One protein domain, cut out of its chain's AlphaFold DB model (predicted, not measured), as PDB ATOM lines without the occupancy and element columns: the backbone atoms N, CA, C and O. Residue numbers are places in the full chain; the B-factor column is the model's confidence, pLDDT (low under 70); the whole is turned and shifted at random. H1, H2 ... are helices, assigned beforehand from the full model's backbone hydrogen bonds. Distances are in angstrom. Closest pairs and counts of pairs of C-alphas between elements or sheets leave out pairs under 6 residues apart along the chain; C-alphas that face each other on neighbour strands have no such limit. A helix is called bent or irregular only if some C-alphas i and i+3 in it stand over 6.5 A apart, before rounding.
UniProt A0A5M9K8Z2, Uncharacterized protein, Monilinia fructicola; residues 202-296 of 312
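This is residues 202 to 296 of the 312 residues of an uncharacterized protein of Monilinia fructicola (UniProt A0A5M9K8Z2). A long straight helix, H5, reaches out as an arm from a small body of four short helices, and its residues 282 to 295, with Gly 296, stick out free. In the body H1 lies in the middle, with H2, H3, H4 and the first turns of H5 round it, and a long loop, residues 230 to 242, lies at the rim between H2 and H3. The printed part has 95 residues with five named helices, in the order H1, H2, H3, H4, H5, and no named strand; the class is all helix. The whole is loose, with a radius of gyration of the C-alphas of 16.3 A, and elongated, spanning 53 by 27 by 23 A, while the body without the free stretch spans 38 by 24 by 22 A.

H5, residues 267 to 295, is the longest helix at 41.7 A, from C-alpha 267 at (-4.894, -38.953, -12.452) to C-alpha 295 at (18.739, -42.750, -46.538). H4 is residues 255 to 264, 14.4 A long. H3 is residues 243 to 253, 15.1 A. H1, residues 202 to 213, is 16.6 A long and begins at C-alpha 202, (-16.804, -47.004, -20.707). H2, residues 221 to 229, is 14.1 A long and irregular: C-alphas 223 and 226 are 8.2 A apart.

H5 touches no helix, but is close to H1 without clearly touching it, the closest C-alphas being those of Asp 210 and Arg 270, 6.3 A apart. H4 and H5 meet only through their link. H3 is the hub, touching three helices. H1 and H3 touch at Arg 204 and Thr 252, whose C-alphas are the closest at 6.4 A, with a shallow tilt of 31 degrees, opposite ways. H2 and H3 touch, about perpendicular at 79 degrees, the closest C-alphas being those of Leu 227 and Ala 245, 5.9 A apart. H3 and H4 touch only at the corner, with the C-alphas of Leu 251 and Phe 258 closest at 4.8 A. H1 and H2 touch at a steep tilt of 62 degrees, opposite ways, with the C-alphas of Asp 210 and Ala 221 closest at 5.0 A. H3 and H5 are apart, as are H2 and H4. In H1, H3, H4 and H5 every O i to N i+4 pair is within hydrogen-bond range; in H2 0 of 5 are, beside 3 of 6 O i to N i+3 pairs.

The two C-alphas farthest apart, those of Val 256 and Ser 295, are 53.8 A apart. The printed part has no cut. The link from H2 to H3, 13 residues, is long; those from H3 to H4 and from H4 to H5 are tight. The mean pLDDT of the printed part is 76.8, and it is under 70 at residues 202 to 203, 218 and 224 to 237.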
ATOM      1  N   ARG A 202     -17.599 -47.701 -19.680       54.19
ATOM      2  CA  ARG A 202     -16.804 -47.004 -20.707       54.19
ATOM      3  C   ARG A 202     -15.828 -45.962 -20.156       54.19
ATOM      4  O   ARG A 202     -14.735 -45.846 -20.702       54.19
ATOM      5  N   ARG A 203     -16.202 -45.208 -19.112       63.19
ATOM      6  CA  ARG A 203     -15.271 -44.267 -18.454       63.19
ATOM      7  C   ARG A 203     -14.214 -45.036 -17.669       63.19
ATOM      8  O   ARG A 203     -13.026 -44.783 -17.837       63.19
ATOM      9  N   ARG A 204     -14.647 -46.052 -16.923       74.81
ATOM     10  CA  ARG A 204     -13.767 -46.912 -16.133       74.81
ATOM     11  C   ARG A 204     -12.756 -47.671 -16.988       74.81
ATOM     12  O   ARG A 204     -11.605 -47.775 -16.605       74.81
ATOM     13  N   ASP A 205     -13.142 -48.146 -18.163       77.06
ATOM     14  CA  ASP A 205     -12.253 -48.835 -19.099       77.06
ATOM     15  C   ASP A 205     -11.168 -47.892 -19.635       77.06
ATOM     16  O   ASP A 205     -10.076 -48.344 -19.967       77.06
ATOM     17  N   GLY A 206     -11.459 -46.591 -19.738       78.31
ATOM     18  CA  GLY A 206     -10.456 -45.562 -20.020       78.31
ATOM     19  C   GLY A 206      -9.494 -45.394 -18.847       78.31
ATOM     20  O   GLY A 206      -8.286 -45.536 -19.013       78.31
ATOM     21  N   ASP A 207     -10.029 -45.228 -17.638       81.81
ATOM     22  CA  ASP A 207      -9.217 -45.064 -16.431       81.81
ATOM     23  C   ASP A 207      -8.319 -46.269 -16.139       81.81
ATOM     24  O   ASP A 207      -7.142 -46.109 -15.812       81.81
ATOM     25  N   VAL A 208      -8.845 -47.485 -16.292       85.06
ATOM     26  CA  VAL A 208      -8.080 -48.722 -16.115       85.06
ATOM     27  C   VAL A 208      -7.013 -48.843 -17.200       85.06
ATOM     28  O   VAL A 208      -5.898 -49.257 -16.888       85.06
ATOM     29  N   ARG A 209      -7.285 -48.434 -18.450       83.94
ATOM     30  CA  ARG A 209      -6.251 -48.358 -19.497       83.94
ATOM     31  C   ARG A 209      -5.133 -47.404 -19.115       83.94
ATOM     32  O   ARG A 209      -3.967 -47.787 -19.197       83.94
ATOM     33  N   ASP A 210      -5.469 -46.214 -18.634       82.00
ATOM     34  CA  ASP A 210      -4.474 -45.240 -18.187       82.00
ATOM     35  C   ASP A 210      -3.645 -45.789 -17.018       82.00
ATOM     36  O   ASP A 210      -2.414 -45.704 -17.031       82.00
ATOM     37  N   MET A 211      -4.292 -46.435 -16.043       86.69
ATOM     38  CA  MET A 211      -3.626 -47.076 -14.903       86.69
ATOM     39  C   MET A 211      -2.718 -48.237 -15.319       86.69
ATOM     40  O   MET A 211      -1.626 -48.371 -14.776       86.69
ATOM     41  N   LEU A 212      -3.128 -49.079 -16.269       86.06
ATOM     42  CA  LEU A 212      -2.289 -50.177 -16.762       86.06
ATOM     43  C   LEU A 212      -1.118 -49.647 -17.590       86.06
ATOM     44  O   LEU A 212       0.016 -50.095 -17.407       86.06
ATOM     45  N   SER A 213      -1.364 -48.630 -18.420       83.81
ATOM     46  CA  SER A 213      -0.314 -47.967 -19.192       83.81
ATOM     47  C   SER A 213       0.769 -47.395 -18.281       83.81
ATOM     48  O   SER A 213       1.936 -47.398 -18.662       83.81
ATOM     49  N   PHE A 214       0.433 -46.981 -17.053       82.44
ATOM     50  CA  PHE A 214       1.397 -46.467 -16.081       82.44
ATOM     51  C   PHE A 214       2.568 -47.426 -15.823       82.44
ATOM     52  O   PHE A 214       3.702 -46.986 -15.645       82.44
ATOM     53  N   PHE A 215       2.314 -48.735 -15.847       81.31
ATOM     54  CA  PHE A 215       3.339 -49.753 -15.621       81.31
ATOM     55  C   PHE A 215       4.109 -50.135 -16.885       81.31
ATOM     56  O   PHE A 215       5.182 -50.733 -16.788       81.31
ATOM     57  N   HIS A 216       3.594 -49.790 -18.066       78.88
ATOM     58  CA  HIS A 216       4.256 -50.110 -19.319       78.88
ATOM     59  C   HIS A 216       5.311 -49.050 -19.661       78.88
ATOM     60  O   HIS A 216       4.985 -47.861 -19.703       78.88
ATOM     61  N   PRO A 217       6.561 -49.434 -19.961       74.00
ATOM     62  CA  PRO A 217       7.645 -48.472 -20.157       74.00
ATOM     63  C   PRO A 217       7.450 -47.573 -21.388       74.00
ATOM     64  O   PRO A 217       7.839 -46.411 -21.352       74.00
ATOM     65  N   HIS A 218       6.817 -48.076 -22.454       69.75
ATOM     66  CA  HIS A 218       6.721 -47.356 -23.738       69.75
ATOM     67  C   HIS A 218       5.312 -47.285 -24.333       69.75
ATOM     68  O   HIS A 218       5.115 -46.611 -25.343       69.75
ATOM     69  N   ALA A 219       4.336 -47.969 -23.726       73.31
ATOM     70  CA  ALA A 219       2.989 -48.018 -24.287       73.31
ATOM     71  C   ALA A 219       2.115 -46.924 -23.680       73.31
ATOM     72  O   ALA A 219       2.208 -46.639 -22.478       73.31
ATOM     73  N   VAL A 220       1.283 -46.321 -24.524       77.50
ATOM     74  CA  VAL A 220       0.242 -45.368 -24.116       77.50
ATOM     75  C   VAL A 220      -1.096 -46.090 -23.982       77.50
ATOM     76  O   VAL A 220      -1.286 -47.165 -24.546       77.50
ATOM     77  N   ALA A 221      -2.027 -45.515 -23.226       71.31
ATOM     78  CA  ALA A 221      -3.318 -46.133 -22.920       71.31
ATOM     79  C   ALA A 221      -4.131 -46.541 -24.162       71.31
ATOM     80  O   ALA A 221      -4.816 -47.566 -24.148       71.31
ATOM     81  N   ASP A 222      -3.999 -45.801 -25.264       71.38
ATOM     82  CA  ASP A 222      -4.678 -46.094 -26.531       71.38
ATOM     83  C   ASP A 222      -4.218 -47.399 -27.201       71.38
ATOM     84  O   ASP A 222      -4.959 -47.975 -27.999       71.38
ATOM     85  N   GLU A 223      -3.029 -47.899 -26.854       71.38
ATOM     86  CA  GLU A 223      -2.452 -49.132 -27.410       71.38
ATOM     87  C   GLU A 223      -2.974 -50.399 -26.714       71.38
ATOM     88  O   GLU A 223      -2.749 -51.505 -27.192       71.38
ATOM     89  N   TYR A 224      -3.732 -50.255 -25.623       67.06
ATOM     90  CA  TYR A 224      -4.274 -51.362 -24.827       67.06
ATOM     91  C   TYR A 224      -5.643 -51.892 -25.314       67.06
ATOM     92  O   TYR A 224      -6.317 -52.602 -24.570       67.06
ATOM     93  N   ARG A 225      -6.091 -51.564 -26.538       61.69
ATOM     94  CA  ARG A 225      -7.453 -51.874 -27.040       61.69
ATOM     95  C   ARG A 225      -7.868 -53.342 -26.890       61.69
ATOM     96  O   ARG A 225      -8.959 -53.615 -26.390       61.69
ATOM     97  N   ASP A 226      -6.995 -54.267 -27.272       60.25
ATOM     98  CA  ASP A 226      -7.366 -55.675 -27.448       60.25
ATOM     99  C   ASP A 226      -7.656 -56.385 -26.112       60.25
ATOM    100  O   ASP A 226      -8.495 -57.281 -26.039       60.25
ATOM    101  N   LEU A 227      -7.031 -55.952 -25.012       62.69
ATOM    102  CA  LEU A 227      -7.223 -56.555 -23.685       62.69
ATOM    103  C   LEU A 227      -8.636 -56.323 -23.127       62.69
ATOM    104  O   LEU A 227      -9.142 -57.154 -22.369       62.69
ATOM    105  N   PHE A 228      -9.283 -55.225 -23.523       59.09
ATOM    106  CA  PHE A 228     -10.603 -54.840 -23.025       59.09
ATOM    107  C   PHE A 228     -11.740 -55.439 -23.858       59.09
ATOM    108  O   PHE A 228     -12.782 -55.761 -23.294       59.09
ATOM    109  N   GLU A 229     -11.545 -55.708 -25.154       57.94
ATOM    110  CA  GLU A 229     -12.558 -56.403 -25.969       57.94
ATOM    111  C   GLU A 229     -12.798 -57.851 -25.493       57.94
ATOM    112  O   GLU A 229     -13.941 -58.298 -25.421       57.94
ATOM    113  N   PHE A 230     -11.751 -58.565 -25.056       52.97
ATOM    114  CA  PHE A 230     -11.880 -59.919 -24.489       52.97
ATOM    115  C   PHE A 230     -12.362 -59.953 -23.030       52.97
ATOM    116  O   PHE A 230     -12.775 -61.007 -22.528       52.97
ATOM    117  N   ALA A 231     -12.270 -58.836 -22.307       50.97
ATOM    118  CA  ALA A 231     -12.634 -58.754 -20.893       50.97
ATOM    119  C   ALA A 231     -14.144 -58.600 -20.668       50.97
ATOM    120  O   ALA A 231     -14.652 -59.041 -19.642       50.97
ATOM    121  N   VAL A 232     -14.872 -58.048 -21.641       50.53
ATOM    122  CA  VAL A 232     -16.307 -57.737 -21.516       50.53
ATOM    123  C   VAL A 232     -17.199 -58.987 -21.607       50.53
ATOM    124  O   VAL A 232     -18.388 -58.908 -21.318       50.53
ATOM    125  N   HIS A 233     -16.683 -60.145 -22.039       52.62
ATOM    126  CA  HIS A 233     -17.507 -61.328 -22.369       52.62
ATOM    127  C   HIS A 233     -17.249 -62.562 -21.486       52.62
ATOM    128  O   HIS A 233     -17.753 -63.639 -21.794       52.62
ATOM    129  N   ASN A 234     -16.471 -62.441 -20.405       54.78
ATOM    130  CA  ASN A 234     -16.168 -63.561 -19.509       54.78
ATOM    131  C   ASN A 234     -16.329 -63.165 -18.035       54.78
ATOM    132  O   ASN A 234     -15.690 -62.222 -17.577       54.78
ATOM    133  N   ASP A 235     -17.111 -63.957 -17.298       59.28
ATOM    134  CA  ASP A 235     -17.364 -63.782 -15.857       59.28
ATOM    135  C   ASP A 235     -16.165 -64.194 -14.976       59.28
ATOM    136  O   ASP A 235     -16.143 -63.938 -13.771       59.28
ATOM    137  N   ASP A 236     -15.141 -64.821 -15.564       63.94
ATOM    138  CA  ASP A 236     -13.935 -65.223 -14.845       63.94
ATOM    139  C   ASP A 236     -12.989 -64.030 -14.641       63.94
ATOM    140  O   ASP A 236     -12.339 -63.553 -15.574       63.94
ATOM    141  N   VAL A 237     -12.853 -63.583 -13.390       65.44
ATOM    142  CA  VAL A 237     -11.934 -62.497 -12.985       65.44
ATOM    143  C   VAL A 237     -10.470 -62.837 -13.304       65.44
ATOM    144  O   VAL A 237      -9.668 -61.962 -13.628       65.44
ATOM    145  N   LEU A 238     -10.102 -64.118 -13.216       76.50
ATOM    146  CA  LEU A 238      -8.730 -64.588 -13.396       76.50
ATOM    147  C   LEU A 238      -8.511 -65.080 -14.826       76.50
ATOM    148  O   LEU A 238      -9.156 -66.030 -15.265       76.50
ATOM    149  N   VAL A 239      -7.543 -64.486 -15.524       72.94
ATOM    150  CA  VAL A 239      -7.110 -64.937 -16.850       72.94
ATOM    151  C   VAL A 239      -5.815 -65.737 -16.698       72.94
ATOM    152  O   VAL A 239      -4.778 -65.163 -16.346       72.94
ATOM    153  N   PRO A 240      -5.828 -67.063 -16.940       74.62
ATOM    154  CA  PRO A 240      -4.636 -67.888 -16.795       74.62
ATOM    155  C   PRO A 240      -3.471 -67.351 -17.629       74.62
ATOM    156  O   PRO A 240      -3.631 -67.047 -18.807       74.62
ATOM    157  N   TYR A 241      -2.292 -67.263 -17.011       75.44
ATOM    158  CA  TYR A 241      -1.040 -66.823 -17.642       75.44
ATOM    159  C   TYR A 241      -1.042 -65.392 -18.213       75.44
ATOM    160  O   TYR A 241      -0.081 -65.018 -18.877       75.44
ATOM    161  N   ASN A 242      -2.062 -64.572 -17.923       77.50
ATOM    162  CA  ASN A 242      -2.118 -63.178 -18.357       77.50
ATOM    163  C   ASN A 242      -2.456 -62.250 -17.180       77.50
ATOM    164  O   ASN A 242      -3.614 -62.084 -16.785       77.50
ATOM    165  N   LEU A 243      -1.410 -61.650 -16.603       81.38
ATOM    166  CA  LEU A 243      -1.537 -60.743 -15.465       81.38
ATOM    167  C   LEU A 243      -2.220 -59.428 -15.856       81.38
ATOM    168  O   LEU A 243      -3.044 -58.939 -15.092       81.38
ATOM    169  N   GLU A 244      -1.923 -58.879 -17.035       80.25
ATOM    170  CA  GLU A 244      -2.513 -57.618 -17.502       80.25
ATOM    171  C   GLU A 244      -4.020 -57.758 -17.720       80.25
ATOM    172  O   GLU A 244      -4.792 -56.930 -17.245       80.25
ATOM    173  N   ALA A 245      -4.456 -58.855 -18.345       78.19
ATOM    174  CA  ALA A 245      -5.875 -59.149 -18.524       78.19
ATOM    175  C   ALA A 245      -6.580 -59.435 -17.187       78.19
ATOM    176  O   ALA A 245      -7.720 -59.019 -16.989       78.19
ATOM    177  N   THR A 246      -5.899 -60.100 -16.248       80.88
ATOM    178  CA  THR A 246      -6.429 -60.327 -14.893       80.88
ATOM    179  C   THR A 246      -6.602 -59.009 -14.136       80.88
ATOM    180  O   THR A 246      -7.642 -58.785 -13.525       80.88
ATOM    181  N   LEU A 247      -5.610 -58.116 -14.192       83.81
ATOM    182  CA  LEU A 247      -5.681 -56.800 -13.557       83.81
ATOM    183  C   LEU A 247      -6.734 -55.910 -14.217       83.81
ATOM    184  O   LEU A 247      -7.496 -55.272 -13.501       83.81
ATOM    185  N   SER A 248      -6.824 -55.912 -15.548       82.88
ATOM    186  CA  SER A 248      -7.874 -55.211 -16.296       82.88
ATOM    187  C   SER A 248      -9.264 -55.642 -15.821       82.88
ATOM    188  O   SER A 248     -10.033 -54.805 -15.359       82.88
ATOM    189  N   ARG A 249      -9.558 -56.952 -15.804       79.00
ATOM    190  CA  ARG A 249     -10.854 -57.476 -15.336       79.00
ATOM    191  C   ARG A 249     -11.137 -57.114 -13.887       79.00
ATOM    192  O   ARG A 249     -12.226 -56.650 -13.573       79.00
ATOM    193  N   LEU A 250     -10.155 -57.298 -13.015       82.19
ATOM    194  CA  LEU A 250     -10.296 -57.039 -11.589       82.19
ATOM    195  C   LEU A 250     -10.551 -55.551 -11.301       82.19
ATOM    196  O   LEU A 250     -11.418 -55.226 -10.497       82.19
ATOM    197  N   LEU A 251      -9.861 -54.645 -11.995       83.38
ATOM    198  CA  LEU A 251     -10.057 -53.202 -11.851       83.38
ATOM    199  C   LEU A 251     -11.352 -52.712 -12.509       83.38
ATOM    200  O   LEU A 251     -11.969 -51.777 -11.998       83.38
ATOM    201  N   THR A 252     -11.792 -53.340 -13.600       79.50
ATOM    202  CA  THR A 252     -13.070 -53.027 -14.255       79.50
ATOM    203  C   THR A 252     -14.273 -53.563 -13.466       79.50
ATOM    204  O   THR A 252     -15.332 -52.944 -13.496       79.50
ATOM    205  N   GLN A 253     -14.132 -54.677 -12.740       76.75
ATOM    206  CA  GLN A 253     -15.247 -55.348 -12.054       76.75
ATOM    207  C   GLN A 253     -15.353 -55.041 -10.549       76.75
ATOM    208  O   GLN A 253     -16.460 -55.089 -10.018       76.75
ATOM    209  N   ASP A 254     -14.251 -54.729  -9.850       78.44
ATOM    210  CA  ASP A 254     -14.240 -54.485  -8.396       78.44
ATOM    211  C   ASP A 254     -13.937 -53.016  -8.058       78.44
ATOM    212  O   ASP A 254     -12.827 -52.512  -8.256       78.44
ATOM    213  N   ASP A 255     -14.942 -52.311  -7.534       74.75
ATOM    214  CA  ASP A 255     -14.885 -50.879  -7.193       74.75
ATOM    215  C   ASP A 255     -13.918 -50.580  -6.051       74.75
ATOM    216  O   ASP A 255     -13.228 -49.560  -6.053       74.75
ATOM    217  N   VAL A 256     -13.843 -51.474  -5.066       77.12
ATOM    218  CA  VAL A 256     -12.983 -51.288  -3.898       77.12
ATOM    219  C   VAL A 256     -11.527 -51.377  -4.328       77.12
ATOM    220  O   VAL A 256     -10.691 -50.593  -3.870       77.12
ATOM    221  N   ILE A 257     -11.215 -52.321  -5.215       81.69
ATOM    222  CA  ILE A 257      -9.856 -52.474  -5.724       81.69
ATOM    223  C   ILE A 257      -9.509 -51.340  -6.687       81.69
ATOM    224  O   ILE A 257      -8.418 -50.783  -6.568       81.69
ATOM    225  N   PHE A 258     -10.443 -50.942  -7.555       84.75
ATOM    226  CA  PHE A 258     -10.280 -49.781  -8.431       84.75
ATOM    227  C   PHE A 258      -9.909 -48.522  -7.640       84.75
ATOM    228  O   PHE A 258      -8.857 -47.938  -7.884       84.75
ATOM    229  N   ARG A 259     -10.697 -48.158  -6.619       78.50
ATOM    230  CA  ARG A 259     -10.439 -46.962  -5.800       78.50
ATOM    231  C   ARG A 259      -9.100 -47.023  -5.064       78.50
ATOM    232  O   ARG A 259      -8.420 -46.009  -4.937       78.50
ATOM    233  N   ARG A 260      -8.678 -48.204  -4.598       82.38
ATOM    234  CA  ARG A 260      -7.344 -48.374  -3.989       82.38
ATOM    235  C   ARG A 260      -6.221 -48.170  -5.004       82.38
ATOM    236  O   ARG A 260      -5.211 -47.560  -4.669       82.38
ATOM    237  N   PHE A 261      -6.380 -48.682  -6.221       83.44
ATOM    238  CA  PHE A 261      -5.400 -48.492  -7.292       83.44
ATOM    239  C   PHE A 261      -5.320 -47.032  -7.734       83.44
ATOM    240  O   PHE A 261      -4.223 -46.490  -7.865       83.44
ATOM    241  N   GLU A 262      -6.470 -46.379  -7.874       83.25
ATOM    242  CA  GLU A 262      -6.584 -44.965  -8.218       83.25
ATOM    243  C   GLU A 262      -5.856 -44.064  -7.208       83.25
ATOM    244  O   GLU A 262      -5.097 -43.180  -7.597       83.25
ATOM    245  N   GLN A 263      -5.976 -44.349  -5.907       81.81
ATOM    246  CA  GLN A 263      -5.238 -43.628  -4.859       81.81
ATOM    247  C   GLN A 263      -3.713 -43.768  -4.980       81.81
ATOM    248  O   GLN A 263      -2.967 -42.863  -4.599       81.81
ATOM    249  N   HIS A 264      -3.226 -44.901  -5.488       84.44
ATOM    250  CA  HIS A 264      -1.794 -45.134  -5.685       84.44
ATOM    251  C   HIS A 264      -1.264 -44.538  -6.992       84.44
ATOM    252  O   HIS A 264      -0.072 -44.224  -7.075       84.44
ATOM    253  N   ILE A 265      -2.137 -44.348  -7.982       84.00
ATOM    254  CA  ILE A 265      -1.810 -43.768  -9.284       84.00
ATOM    255  C   ILE A 265      -2.801 -42.631  -9.590       84.00
ATOM    256  O   ILE A 265      -3.709 -42.799 -10.413       84.00
ATOM    257  N   PRO A 266      -2.626 -41.461  -8.941       79.06
ATOM    258  CA  PRO A 266      -3.486 -40.305  -9.160       79.06
ATOM    259  C   PRO A 266      -3.530 -39.908 -10.632       79.06
ATOM    260  O   PRO A 266      -2.553 -40.097 -11.367       79.06
ATOM    261  N   ARG A 267      -4.654 -39.335 -11.057       77.75
ATOM    262  CA  ARG A 267      -4.894 -38.953 -12.452       77.75
ATOM    263  C   ARG A 267      -3.818 -38.018 -12.994       77.75
ATOM    264  O   ARG A 267      -3.284 -38.268 -14.064       77.75
ATOM    265  N   GLU A 268      -3.366 -37.055 -12.202       77.44
ATOM    266  CA  GLU A 268      -2.329 -36.101 -12.602       77.44
ATOM    267  C   GLU A 268      -1.000 -36.800 -12.919       77.44
ATOM    268  O   GLU A 268      -0.267 -36.401 -13.825       77.44
ATOM    269  N   ARG A 269      -0.674 -37.877 -12.188       79.94
ATOM    270  CA  ARG A 269       0.513 -38.690 -12.491       79.94
ATOM    271  C   ARG A 269       0.339 -39.500 -13.768       79.94
ATOM    272  O   ARG A 269       1.325 -39.684 -14.480       79.94
ATOM    273  N   ARG A 270      -0.875 -39.992 -14.039       82.31
ATOM    274  CA  ARG A 270      -1.202 -40.694 -15.287       82.31
ATOM    275  C   ARG A 270      -1.035 -39.746 -16.476       82.31
ATOM    276  O   ARG A 270      -0.297 -40.075 -17.401       82.31
ATOM    277  N   ASP A 271      -1.588 -38.541 -16.375       79.75
ATOM    278  CA  ASP A 271      -1.553 -37.522 -17.429       79.75
ATOM    279  C   ASP A 271      -0.124 -37.055 -17.737       79.75
ATOM    280  O   ASP A 271       0.291 -37.029 -18.898       79.75
ATOM    281  N   MET A 272       0.681 -36.748 -16.712       81.88
ATOM    282  CA  MET A 272       2.084 -36.360 -16.922       81.88
ATOM    283  C   MET A 272       2.897 -37.469 -17.597       81.88
ATOM    284  O   MET A 272       3.693 -37.198 -18.496       81.88
ATOM    285  N   LEU A 273       2.707 -38.723 -17.180       83.38
ATOM    286  CA  LEU A 273       3.421 -39.847 -17.776       83.38
ATOM    287  C   LEU A 273       2.979 -40.092 -19.224       83.38
ATOM    288  O   LEU A 273       3.816 -40.399 -20.073       83.38
ATOM    289  N   TYR A 274       1.686 -39.945 -19.510       82.94
ATOM    290  CA  TYR A 274       1.160 -40.013 -20.868       82.94
ATOM    291  C   TYR A 274       1.823 -38.964 -21.768       82.94
ATOM    292  O   TYR A 274       2.339 -39.312 -22.832       82.94
ATOM    293  N   LEU A 275       1.891 -37.707 -21.319       83.00
ATOM    294  CA  LEU A 275       2.533 -36.626 -22.070       83.00
ATOM    295  C   LEU A 275       4.016 -36.906 -22.331       83.00
ATOM    296  O   LEU A 275       4.463 -36.748 -23.464       83.00
ATOM    297  N   HIS A 276       4.758 -37.397 -21.334       84.06
ATOM    298  CA  HIS A 276       6.158 -37.786 -21.522       84.06
ATOM    299  C   HIS A 276       6.329 -38.893 -22.567       84.06
ATOM    300  O   HIS A 276       7.182 -38.796 -23.444       84.06
ATOM    301  N   LYS A 277       5.485 -39.926 -22.534       83.12
ATOM    302  CA  LYS A 277       5.534 -41.004 -23.533       83.12
ATOM    303  C   LYS A 277       5.187 -40.513 -24.935       83.12
ATOM    304  O   LYS A 277       5.760 -40.987 -25.913       83.12
ATOM    305  N   MET A 278       4.246 -39.578 -25.044       80.19
ATOM    306  CA  MET A 278       3.896 -38.953 -26.318       80.19
ATOM    307  C   MET A 278       5.031 -38.076 -26.852       80.19
ATOM    308  O   MET A 278       5.306 -38.113 -28.049       80.19
ATOM    309  N   GLU A 279       5.725 -37.344 -25.981       84.38
ATOM    310  CA  GLU A 279       6.926 -36.581 -26.328       84.38
ATOM    311  C   GLU A 279       8.046 -37.498 -26.843       84.38
ATOM    312  O   GLU A 279       8.610 -37.245 -27.909       84.38
ATOM    313  N   ASP A 280       8.314 -38.610 -26.153       84.44
ATOM    314  CA  ASP A 280       9.301 -39.605 -26.586       84.44
ATOM    315  C   ASP A 280       8.962 -40.175 -27.971       84.44
ATOM    316  O   ASP A 280       9.825 -40.257 -28.848       84.44
ATOM    317  N   LYS A 281       7.687 -40.516 -28.209       81.31
ATOM    318  CA  LYS A 281       7.215 -41.006 -29.514       81.31
ATOM    319  C   LYS A 281       7.310 -39.953 -30.609       81.31
ATOM    320  O   LYS A 281       7.660 -40.282 -31.743       81.31
ATOM    321  N   PHE A 282       7.009 -38.701 -30.288       83.50
ATOM    322  CA  PHE A 282       7.146 -37.591 -31.222       83.50
ATOM    323  C   PHE A 282       8.610 -37.401 -31.636       83.50
ATOM    324  O   PHE A 282       8.912 -37.361 -32.829       83.50
ATOM    325  N   ASN A 283       9.528 -37.378 -30.670       85.88
ATOM    326  CA  ASN A 283      10.962 -37.258 -30.928       85.88
ATOM    327  C   ASN A 283      11.506 -38.445 -31.735       85.88
ATOM    328  O   ASN A 283      12.286 -38.257 -32.670       85.88
ATOM    329  N   GLU A 284      11.063 -39.664 -31.426       84.44
ATOM    330  CA  GLU A 284      11.425 -40.853 -32.200       84.44
ATOM    331  C   GLU A 284      10.893 -40.782 -33.639       84.44
ATOM    332  O   GLU A 284      11.611 -41.114 -34.581       84.44
ATOM    333  N   SER A 285       9.675 -40.275 -33.831       82.25
ATOM    334  CA  SER A 285       9.089 -40.080 -35.163       82.25
ATOM    335  C   SER A 285       9.874 -39.054 -35.986       82.25
ATOM    336  O   SER A 285      10.130 -39.278 -37.168       82.25
ATOM    337  N   LEU A 286      10.313 -37.952 -35.368       85.44
ATOM    338  CA  LEU A 286      11.182 -36.969 -36.024       85.44
ATOM    339  C   LEU A 286      12.521 -37.587 -36.433       85.44
ATOM    340  O   LEU A 286      12.956 -37.416 -37.569       85.44
ATOM    341  N   ARG A 287      13.133 -38.378 -35.546       84.88
ATOM    342  CA  ARG A 287      14.386 -39.085 -35.832       84.88
ATOM    343  C   ARG A 287      14.247 -40.037 -37.023       84.88
ATOM    344  O   ARG A 287      15.139 -40.104 -37.865       84.88
ATOM    345  N   GLN A 288      13.123 -40.744 -37.109       80.81
ATOM    346  CA  GLN A 288      12.805 -41.631 -38.227       80.81
ATOM    347  C   GLN A 288      12.587 -40.861 -39.536       80.81
ATOM    348  O   GLN A 288      13.069 -41.284 -40.585       80.81
ATOM    349  N   LEU A 289      11.912 -39.708 -39.494       84.25
ATOM    350  CA  LEU A 289      11.756 -38.840 -40.665       84.25
ATOM    351  C   LEU A 289      13.102 -38.309 -41.168       84.25
ATOM    352  O   LEU A 289      13.345 -38.319 -42.376       84.25
ATOM    353  N   ASP A 290      13.992 -37.914 -40.258       86.31
ATOM    354  CA  ASP A 290      15.348 -37.485 -40.602       86.31
ATOM    355  C   ASP A 290      16.143 -38.632 -41.247       86.31
ATOM    356  O   ASP A 290      16.755 -38.444 -42.303       86.31
ATOM    357  N   GLU A 291      16.082 -39.843 -40.684       84.12
ATOM    358  CA  GLU A 291      16.720 -41.041 -41.245       84.12
ATOM    359  C   GLU A 291      16.184 -41.381 -42.642       84.12
ATOM    360  O   GLU A 291      16.965 -41.657 -43.559       84.12
ATOM    361  N   TYR A 292      14.866 -41.309 -42.830       81.62
ATOM    362  CA  TYR A 292      14.237 -41.530 -44.127       81.62
ATOM    363  C   TYR A 292      14.646 -40.462 -45.141       81.62
ATOM    364  O   TYR A 292      14.952 -40.789 -46.285       81.62
ATOM    365  N   SER A 293      14.715 -39.193 -44.729       84.81
ATOM    366  CA  SER A 293      15.163 -38.103 -45.600       84.81
ATOM    367  C   SER A 293      16.613 -38.292 -46.065       84.81
ATOM    368  O   SER A 293      16.943 -37.978 -47.209       84.81
ATOM    369  N   ALA A 294      17.467 -38.847 -45.201       82.31
ATOM    370  CA  ALA A 294      18.885 -39.045 -45.470       82.31
ATOM    371  C   ALA A 294      19.178 -40.329 -46.265       82.31
ATOM    372  O   ALA A 294      20.091 -40.344 -47.090       82.31
ATOM    373  N   SER A 295      18.437 -41.411 -46.009       82.62
ATOM    374  CA  SER A 295      18.739 -42.750 -46.538       82.62
ATOM    375  C   SER A 295      17.712 -43.289 -47.541       82.62
ATOM    376  O   SER A 295      18.000 -44.253 -48.250       82.62
ATOM    377  N   GLY A 296      16.519 -42.690 -47.619       74.75
ATOM    378  CA  GLY A 296      15.391 -43.185 -48.412       74.75
ATOM    379  C   GLY A 296      14.751 -44.469 -47.869       74.75
ATOM    380  O   GLY A 296      13.880 -45.037 -48.526       74.75
TER     381      GLY A 296